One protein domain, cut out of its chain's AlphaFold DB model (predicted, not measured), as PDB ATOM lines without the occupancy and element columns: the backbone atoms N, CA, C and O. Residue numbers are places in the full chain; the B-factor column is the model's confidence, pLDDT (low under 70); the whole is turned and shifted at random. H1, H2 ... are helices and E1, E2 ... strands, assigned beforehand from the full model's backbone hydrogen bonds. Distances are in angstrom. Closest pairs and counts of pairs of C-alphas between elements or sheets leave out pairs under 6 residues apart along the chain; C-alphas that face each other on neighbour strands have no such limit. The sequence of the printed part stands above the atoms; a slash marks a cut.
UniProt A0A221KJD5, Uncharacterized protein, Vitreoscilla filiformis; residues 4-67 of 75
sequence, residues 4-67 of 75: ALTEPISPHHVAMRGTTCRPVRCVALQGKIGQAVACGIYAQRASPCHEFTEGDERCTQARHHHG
ATOM      1  N   ALA A   4     198.323-111.937 328.409       96.06
ATOM      2  CA  ALA A   4     198.210-113.013 329.402       96.06
ATOM      3  C   ALA A   4     197.733-114.366 328.824       96.06
ATOM      4  O   ALA A   4     197.886-115.418 329.456       96.06
ATOM      5  N   LEU A   5     197.141-114.345 327.624       96.75
ATOM      6  CA  LEU A   5     196.637-115.521 326.913       96.75
ATOM      7  C   LEU A   5     197.596-116.018 325.822       96.75
ATOM      8  O   LEU A   5     197.243-116.932 325.075       96.75
ATOM      9  N   THR A   6     198.796-115.446 325.739       96.88
ATOM     10  CA  THR A   6     199.811-115.773 324.731       96.88
ATOM     11  C   THR A   6     201.103-116.298 325.346       96.88
ATOM     12  O   THR A   6     201.343-116.141 326.542       96.88
ATOM     13  N   GLU A   7     201.919-116.956 324.527       96.69
ATOM     14  CA  GLU A   7     203.281-117.367 324.858       96.69
ATOM     15  C   GLU A   7     204.235-117.055 323.693       96.69
ATOM     16  O   GLU A   7     203.846-117.192 322.526       96.69
ATOM     17  N   PRO A   8     205.467-116.597 323.968       96.44
ATOM     18  CA  PRO A   8     206.435-116.285 322.925       96.44
ATOM     19  C   PRO A   8     206.902-117.559 322.213       96.44
ATOM     20  O   PRO A   8     207.249-118.547 322.856       96.44
ATOM     21  N   ILE A   9     206.947-117.515 320.880       96.00
ATOM     22  CA  ILE A   9     207.468-118.609 320.036       96.00
ATOM     23  C   ILE A   9     208.681-118.183 319.200       96.00
ATOM     24  O   ILE A   9     209.419-119.021 318.692       96.00
ATOM     25  N   SER A  10     208.899-116.876 319.052       95.31
ATOM     26  CA  SER A  10     210.100-116.275 318.468       95.31
ATOM     27  C   SER A  10     210.233-114.827 318.973       95.31
ATOM     28  O   SER A  10     209.280-114.323 319.571       95.31
ATOM     29  N   PRO A  11     211.343-114.112 318.705       96.12
ATOM     30  CA  PRO A  11     211.516-112.723 319.151       96.12
ATOM     31  C   PRO A  11     210.408-111.752 318.710       96.12
ATOM     32  O   PRO A  11     210.187-110.739 319.367       96.12
ATOM     33  N   HIS A  12     209.704-112.057 317.615       94.50
ATOM     34  CA  HIS A  12     208.672-111.189 317.040       94.50
ATOM     35  C   HIS A  12     207.301-111.863 316.899       94.50
ATOM     36  O   HIS A  12     206.385-111.261 316.347       94.50
ATOM     37  N   HIS A  13     207.138-113.097 317.390       93.19
ATOM     38  CA  HIS A  13     205.873-113.823 317.276       93.19
ATOM     39  C   HIS A  13     205.481-114.482 318.589       93.19
ATOM     40  O   HIS A  13     206.307-115.063 319.298       93.19
ATOM     41  N   VAL A  14     204.179-114.460 318.842       96.31
ATOM     42  CA  VAL A  14     203.537-115.151 319.954       96.31
ATOM     43  C   VAL A  14     202.499-116.128 319.416       96.31
ATOM     44  O   VAL A  14     201.891-115.892 318.370       96.31
ATOM     45  N   ALA A  15     202.287-117.217 320.143       96.44
ATOM     46  CA  ALA A  15     201.177-118.130 319.927       96.44
ATOM     47  C   ALA A  15     200.123-117.933 321.017       96.44
ATOM     48  O   ALA A  15     200.428-117.500 322.130       96.44
ATOM     49  N   MET A  16     198.874-118.285 320.715       96.88
ATOM     50  CA  MET A  16     197.873-118.437 321.767       96.88
ATOM     51  C   MET A  16     198.262-119.608 322.663       96.88
ATOM     52  O   MET A  16     198.595-120.690 322.179       96.88
ATOM     53  N   ARG A  17     198.170-119.428 323.982       97.06
ATOM     54  CA  ARG A  17     198.409-120.533 324.913       97.06
ATOM     55  C   ARG A  17     197.460-121.688 324.591       97.06
ATOM     56  O   ARG A  17     196.268-121.484 324.327       97.06
ATOM     57  N   GLY A  18     198.002-122.902 324.607       95.44
ATOM     58  CA  GLY A  18     197.274-124.124 324.260       95.44
ATOM     59  C   GLY A  18     197.247-124.457 322.764       95.44
ATOM     60  O   GLY A  18     196.625-125.451 322.395       95.44
ATOM     61  N   THR A  19     197.909-123.680 321.891       95.31
ATOM     62  CA  THR A  19     198.007-124.009 320.453       95.31
ATOM     63  C   THR A  19     199.373-124.520 319.998       95.31
ATOM     64  O   THR A  19     199.517-124.888 318.837       95.31
ATOM     65  N   THR A  20     200.371-124.562 320.880       95.38
ATOM     66  CA  THR A  20     201.747-125.002 320.575       95.38
ATOM     67  C   THR A  20     201.968-126.510 320.719       95.38
ATOM     68  O   THR A  20     202.949-127.041 320.203       95.38
ATOM     69  N   CYS A  21     201.044-127.229 321.364       91.25
ATOM     70  CA  CYS A  21     201.094-128.683 321.533       91.25
ATOM     71  C   CYS A  21     199.780-129.343 321.103       91.25
ATOM     72  O   CYS A  21     198.731-128.701 321.035       91.25
ATOM     73  N   ARG A  22     199.835-130.651 320.825       90.19
ATOM     74  CA  ARG A  22     198.642-131.464 320.560       90.19
ATOM     75  C   ARG A  22     198.114-132.087 321.863       90.19
ATOM     76  O   ARG A  22     198.928-132.558 322.653       90.19
ATOM     77  N   PRO A  23     196.784-132.155 322.063       89.50
ATOM     78  CA  PRO A  23     195.740-131.614 321.189       89.50
ATOM     79  C   PRO A  23     195.698-130.077 321.219       89.50
ATOM     80  O   PRO A  23     195.768-129.470 322.283       89.50
ATOM     81  N   VAL A  24     195.564-129.461 320.039       92.94
ATOM     82  CA  VAL A  24     195.506-127.998 319.891       92.94
ATOM     83  C   VAL A  24     194.184-127.505 320.464       92.94
ATOM     84  O   VAL A  24     193.116-127.816 319.934       92.94
ATOM     85  N   ARG A  25     194.239-126.724 321.542       94.75
ATOM     86  CA  ARG A  25     193.057-126.115 322.150       94.75
ATOM     87  C   ARG A  25     193.410-124.780 322.802       94.75
ATOM     88  O   ARG A  25     193.894-124.732 323.928       94.75
ATOM     89  N   CYS A  26     193.085-123.690 322.110       95.75
ATOM     90  CA  CYS A  26     193.264-122.329 322.618       95.75
ATOM     91  C   CYS A  26     192.590-122.143 323.990       95.75
ATOM     92  O   CYS A  26     191.425-122.515 324.174       95.75
ATOM     93  N   VAL A  27     193.298-121.515 324.932       96.88
ATOM     94  CA  VAL A  27     192.779-121.213 326.280       96.88
ATOM     95  C   VAL A  27     191.546-120.304 326.268       96.88
ATOM     96  O   VAL A  27     190.737-120.366 327.187       96.88
ATOM     97  N   ALA A  28     191.366-119.490 325.224       97.19
ATOM     98  CA  ALA A  28     190.204-118.616 325.081       97.19
ATOM     99  C   ALA A  28     188.980-119.306 324.452       97.19
ATOM    100  O   ALA A  28     187.906-118.705 324.398       97.19
ATOM    101  N   LEU A  29     189.119-120.541 323.952       96.62
ATOM    102  CA  LEU A  29     188.000-121.289 323.383       96.62
ATOM    103  C   LEU A  29     187.090-121.788 324.510       96.62
ATOM    104  O   LEU A  29     187.489-122.622 325.330       96.62
ATOM    105  N   GLN A  30     185.857-121.302 324.526       98.00
ATOM    106  CA  GLN A  30     184.825-121.677 325.484       98.00
ATOM    107  C   GLN A  30     183.875-122.707 324.871       98.00
ATOM    108  O   GLN A  30     183.708-122.764 323.654       98.00
ATOM    109  N   GLY A  31     183.252-123.517 325.726       97.00
ATOM    110  CA  GLY A  31     182.313-124.557 325.310       97.00
ATOM    111  C   GLY A  31     182.978-125.866 324.876       97.00
ATOM    112  O   GLY A  31     184.141-126.149 325.202       97.00
ATOM    113  N   LYS A  32     182.204-126.689 324.162       95.50
ATOM    114  CA  LYS A  32     182.555-128.066 323.797       95.50
ATOM    115  C   LYS A  32     182.481-128.267 322.285       95.50
ATOM    116  O   LYS A  32     181.444-128.048 321.664       95.50
ATOM    117  N   ILE A  33     183.593-128.723 321.710       94.06
ATOM    118  CA  ILE A  33     183.706-129.039 320.281       94.06
ATOM    119  C   ILE A  33     182.679-130.118 319.911       94.06
ATOM    120  O   ILE A  33     182.479-131.071 320.666       94.06
ATOM    121  N   GLY A  34     182.008-129.937 318.770       92.56
ATOM    122  CA  GLY A  34     180.899-130.788 318.326       92.56
ATOM    123  C   GLY A  34     179.549-130.478 318.976       92.56
ATOM    124  O   GLY A  34     178.573-131.165 318.698       92.56
ATOM    125  N   GLN A  35     179.484-129.464 319.841       94.38
ATOM    126  CA  GLN A  35     178.242-128.947 320.413       94.38
ATOM    127  C   GLN A  35     178.158-127.441 320.143       94.38
ATOM    128  O   GLN A  35     177.869-127.034 319.024       94.38
ATOM    129  N   ALA A  36     178.477-126.618 321.141       94.56
ATOM    130  CA  ALA A  36     178.542-125.169 321.031       94.56
ATOM    131  C   ALA A  36     179.898-124.682 321.544       94.56
ATOM    132  O   ALA A  36     180.336-125.064 322.637       94.56
ATOM    133  N   VAL A  37     180.553-123.833 320.755       95.00
ATOM    134  CA  VAL A  37     181.815-123.180 321.108       95.00
ATOM    135  C   VAL A  37     181.758-121.697 320.777       95.00
ATOM    136  O   VAL A  37     181.047-121.285 319.865       95.00
ATOM    137  N   ALA A  38     182.537-120.902 321.500       95.81
ATOM    138  CA  ALA A  38     182.728-119.487 321.214       95.81
ATOM    139  C   ALA A  38     184.133-119.044 321.636       95.81
ATOM    140  O   ALA A  38     184.759-119.646 322.510       95.81
ATOM    141  N   CYS A  39     184.640-117.975 321.024       96.19
ATOM    142  CA  CYS A  39     185.865-117.333 321.489       96.19
ATOM    143  C   CYS A  39     185.528-116.356 322.620       96.19
ATOM    144  O   CYS A  39     184.839-115.365 322.387       96.19
ATOM    145  N   GLY A  40     186.067-116.579 323.821       97.12
ATOM    146  CA  GLY A  40     185.859-115.693 324.974       97.12
ATOM    147  C   GLY A  40     186.483-114.299 324.823       97.12
ATOM    148  O   GLY A  40     186.199-113.412 325.619       97.12
ATOM    149  N   ILE A  41     187.317-114.093 323.798       96.75
ATOM    150  CA  ILE A  41     187.965-112.814 323.472       96.75
ATOM    151  C   ILE A  41     187.652-112.362 322.039       96.75
ATOM    152  O   ILE A  41     188.491-111.737 321.396       96.75
ATOM    153  N   TYR A  42     186.475-112.698 321.499       95.06
ATOM    154  CA  TYR A  42     186.155-112.516 320.074       95.06
ATOM    155  C   TYR A  42     186.467-111.109 319.528       95.06
ATOM    156  O   TYR A  42     187.020-110.985 318.434       95.06
ATOM    157  N   ALA A  43     186.182-110.055 320.299       95.31
ATOM    158  CA  ALA A  43     186.464-108.662 319.931       95.31
ATOM    159  C   ALA A  43     187.962-108.297 319.931       95.31
ATOM    160  O   ALA A  43     188.361-107.311 319.324       95.31
ATOM    161  N   GLN A  44     188.798-109.080 320.612       95.81
ATOM    162  CA  GLN A  44     190.233-108.845 320.782       95.81
ATOM    163  C   GLN A  44     191.077-109.955 320.135       95.81
ATOM    164  O   GLN A  44     192.222-110.159 320.541       95.81
ATOM    165  N   ARG A  45     190.525-110.707 319.178       94.88
ATOM    166  CA  ARG A  45     191.179-111.876 318.570       94.88
ATOM    167  C   ARG A  45     192.471-111.509 317.811       94.88
ATOM    168  O   ARG A  45     192.671-110.365 317.414       94.88
ATOM    169  N   ALA A  46     193.370-112.483 317.656       92.12
ATOM    170  CA  ALA A  46     194.609-112.329 316.884       92.12
ATOM    171  C   ALA A  46     194.317-112.152 315.384       92.12
ATOM    172  O   ALA A  46     193.279-112.626 314.919       92.12
ATOM    173  N   SER A  47     195.257-111.597 314.609       91.75
ATOM    174  CA  SER A  47     195.128-111.507 313.142       91.75
ATOM    175  C   SER A  47     194.844-112.865 312.477       91.75
ATOM    176  O   SER A  47     193.852-112.951 311.757       91.75
ATOM    177  N   PRO A  48     195.537-113.975 312.825       91.12
ATOM    178  CA  PRO A  48     195.206-115.291 312.266       91.12
ATOM    179  C   PRO A  48     193.772-115.761 312.556       91.12
ATOM    180  O   PRO A  48     193.203-116.523 311.784       91.12
ATOM    181  N   CYS A  49     193.173-115.324 313.669       92.50
ATOM    182  CA  CYS A  49     191.776-115.622 313.992       92.50
ATOM    183  C   CYS A  49     190.792-114.684 313.273       92.50
ATOM    184  O   CYS A  49     189.630-115.043 313.117       92.50
ATOM    185  N   HIS A  50     191.216-113.477 312.886       91.69
ATOM    186  CA  HIS A  50     190.435-112.572 312.037       91.69
ATOM    187  C   HIS A  50     190.370-113.055 310.589       91.69
ATOM    188  O   HIS A  50     189.342-112.881 309.947       91.69
ATOM    189  N   GLU A  51     191.455-113.653 310.111       91.88
ATOM    190  CA  GLU A  51     191.613-114.166 308.746       91.88
ATOM    191  C   GLU A  51     191.036-115.578 308.557       91.88
ATOM    192  O   GLU A  51     191.106-116.135 307.466       91.88
ATOM    193  N   PHE A  52     190.503-116.183 309.621       89.44
ATOM    194  CA  PHE A  52     189.900-117.508 309.562       89.44
ATOM    195  C   PHE A  52     188.537-117.456 308.866       89.44
ATOM    196  O   PHE A  52     187.662-116.688 309.275       89.44
ATOM    197  N   THR A  53     188.340-118.334 307.885       90.69
ATOM    198  CA  THR A  53     187.084-118.459 307.142       90.69
ATOM    199  C   THR A  53     186.442-119.807 307.444       90.69
ATOM    200  O   THR A  53     187.073-120.859 307.342       90.69
ATOM    201  N   GLU A  54     185.167-119.792 307.826       89.31
ATOM    202  CA  GLU A  54     184.403-121.026 307.997       89.31
ATOM    203  C   GLU A  54     184.314-121.798 306.674       89.31
ATOM    204  O   GLU A  54     184.108-121.215 305.615       89.31
ATOM    205  N   GLY A  55     184.487-123.120 306.735       89.50
ATOM    206  CA  GLY A  55     184.436-123.988 305.557       89.50
ATOM    207  C   GLY A  55     185.720-124.021 304.725       89.50
ATOM    208  O   GLY A  55     185.821-124.855 303.830       89.50
ATOM    209  N   ASP A  56     186.727-123.198 305.039       91.19
ATOM    210  CA  ASP A  56     188.024-123.278 304.363       91.19
ATOM    211  C   ASP A  56     188.761-124.607 304.651       91.19
ATOM    212  O   ASP A  56     188.334-125.447 305.457       91.19
ATOM    213  N   GLU A  57     189.894-124.823 303.983       91.38
ATOM    214  CA  GLU A  57     190.689-126.047 304.144       91.38
ATOM    215  C   GLU A  57     191.124-126.281 305.602       91.38
ATOM    216  O   GLU A  57     191.100-127.416 306.088       91.38
ATOM    217  N   ARG A  58     191.472-125.212 306.335       90.12
ATOM    218  CA  ARG A  58     191.913-125.292 307.738       90.12
ATOM    219  C   ARG A  58     190.746-125.648 308.657       90.12
ATOM    220  O   ARG A  58     190.910-126.470 309.562       90.12
ATOM    221  N   CYS A  59     189.567-125.080 308.413       91.62
ATOM    222  CA  CYS A  59     188.320-125.421 309.083       91.62
ATOM    223  C   CYS A  59     187.982-126.898 308.857       91.62
ATOM    224  O   CYS A  59     187.767-127.643 309.817       91.62
ATOM    225  N   THR A  60     188.011-127.349 307.601       92.50
ATOM    226  CA  THR A  60     187.704-128.735 307.225       92.50
ATOM    227  C   THR A  60     188.678-129.726 307.866       92.50
ATOM    228  O   THR A  60     188.247-130.729 308.442       92.50
ATOM    229  N   GLN A  61     189.979-129.421 307.872       91.06
ATOM    230  CA  GLN A  61     190.989-130.241 308.544       91.06
ATOM    231  C   GLN A  61     190.757-130.319 310.061       91.06
ATOM    232  O   GLN A  61     190.815-131.407 310.642       91.06
ATOM    233  N   ALA A  62     190.454-129.191 310.712       91.50
ATOM    234  CA  ALA A  62     190.144-129.168 312.139       91.50
ATOM    235  C   ALA A  62     188.895-130.006 312.460       91.50
ATOM    236  O   ALA A  62     188.905-130.801 313.400       91.50
ATOM    237  N   ARG A  63     187.837-129.888 311.648       93.31
ATOM    238  CA  ARG A  63     186.609-130.685 311.790       93.31
ATOM    239  C   ARG A  63     186.891-132.178 311.657       93.31
ATOM    240  O   ARG A  63     186.488-132.937 312.537       93.31
ATOM    241  N   HIS A  64     187.664-132.578 310.648       93.25
ATOM    242  CA  HIS A  64     188.080-133.968 310.458       93.25
ATOM    243  C   HIS A  64     188.855-134.510 311.673       93.25
ATOM    244  O   HIS A  64     188.549-135.594 312.166       93.25
ATOM    245  N   HIS A  65     189.805-133.744 312.224       92.00
ATOM    246  CA  HIS A  65     190.538-134.141 313.435       92.00
ATOM    247  C   HIS A  65     189.646-134.339 314.667       92.00
ATOM    248  O   HIS A  65     189.994-135.120 315.553       92.00
ATOM    249  N   HIS A  66     188.505-133.657 314.723       92.62
ATOM    250  CA  HIS A  66     187.521-133.792 315.794       92.62
ATOM    251  C   HIS A  66     186.384-134.778 315.473       92.62
ATOM    252  O   HIS A  66     185.450-134.884 316.266       92.62
ATOM    253  N   GLY A  67     186.448-135.499 314.346       93.94
ATOM    254  CA  GLY A  67     185.403-136.439 313.928       93.94
ATOM    255  C   GLY A  67     184.083-135.760 313.551       93.94
ATOM    256  O   GLY A  67     183.026-136.384 313.623       93.94
TER     257      GLY A  67
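What this domain is: This is residues 4 to 67 of the 75 residues of an uncharacterized protein of Vitreoscilla filiformis (UniProt A0A221KJD5). Two small antiparallel strand hairpins, E1 with E2 at one end of the long axis and E3 with E4 toward the other, are joined by a looped link; the short helices H1 and H2 follow, and the named parts make few contacts. Residues 56 to 61, of which 57 to 61 belong to H2, stick out. The 64 printed residues, under half in named elements, run E1 E2 E3 E4 H1 H2, of mixed class, only just compact, close to loose (radius of gyration of the C-alphas 12.3 A), spanning 35 by 22 by 21 A.

How they stand to each other: E1, residues 6 to 10, and E2, residues 13 to 16, form a hairpin at 146 degrees, with N 15 and O 7 2.8 A apart. E3, residues 29 to 31, and E4, residues 37 to 39, form another at 148 degrees, with N 30 and O 38 2.8 A apart. H1, residues 47 to 50, and H2, residues 57 to 65, are apart. In H2 every O i to N i+4 pair is within hydrogen-bond range; H1 is too short for one.

Where its parts are: E1, 12.1 A, begins at C-alpha 6 (199.811, -115.773, 324.731); H2, 12.3 A, ends at C-alpha 65 (190.538, -134.141, 313.435).

The domain as a whole: The farthest C-alphas, Pro 11 and Gln 35, are 37.0 A apart. The link E2 to E3 is long. The printed part has no cut, and no printed residue is under 70 in pLDDT.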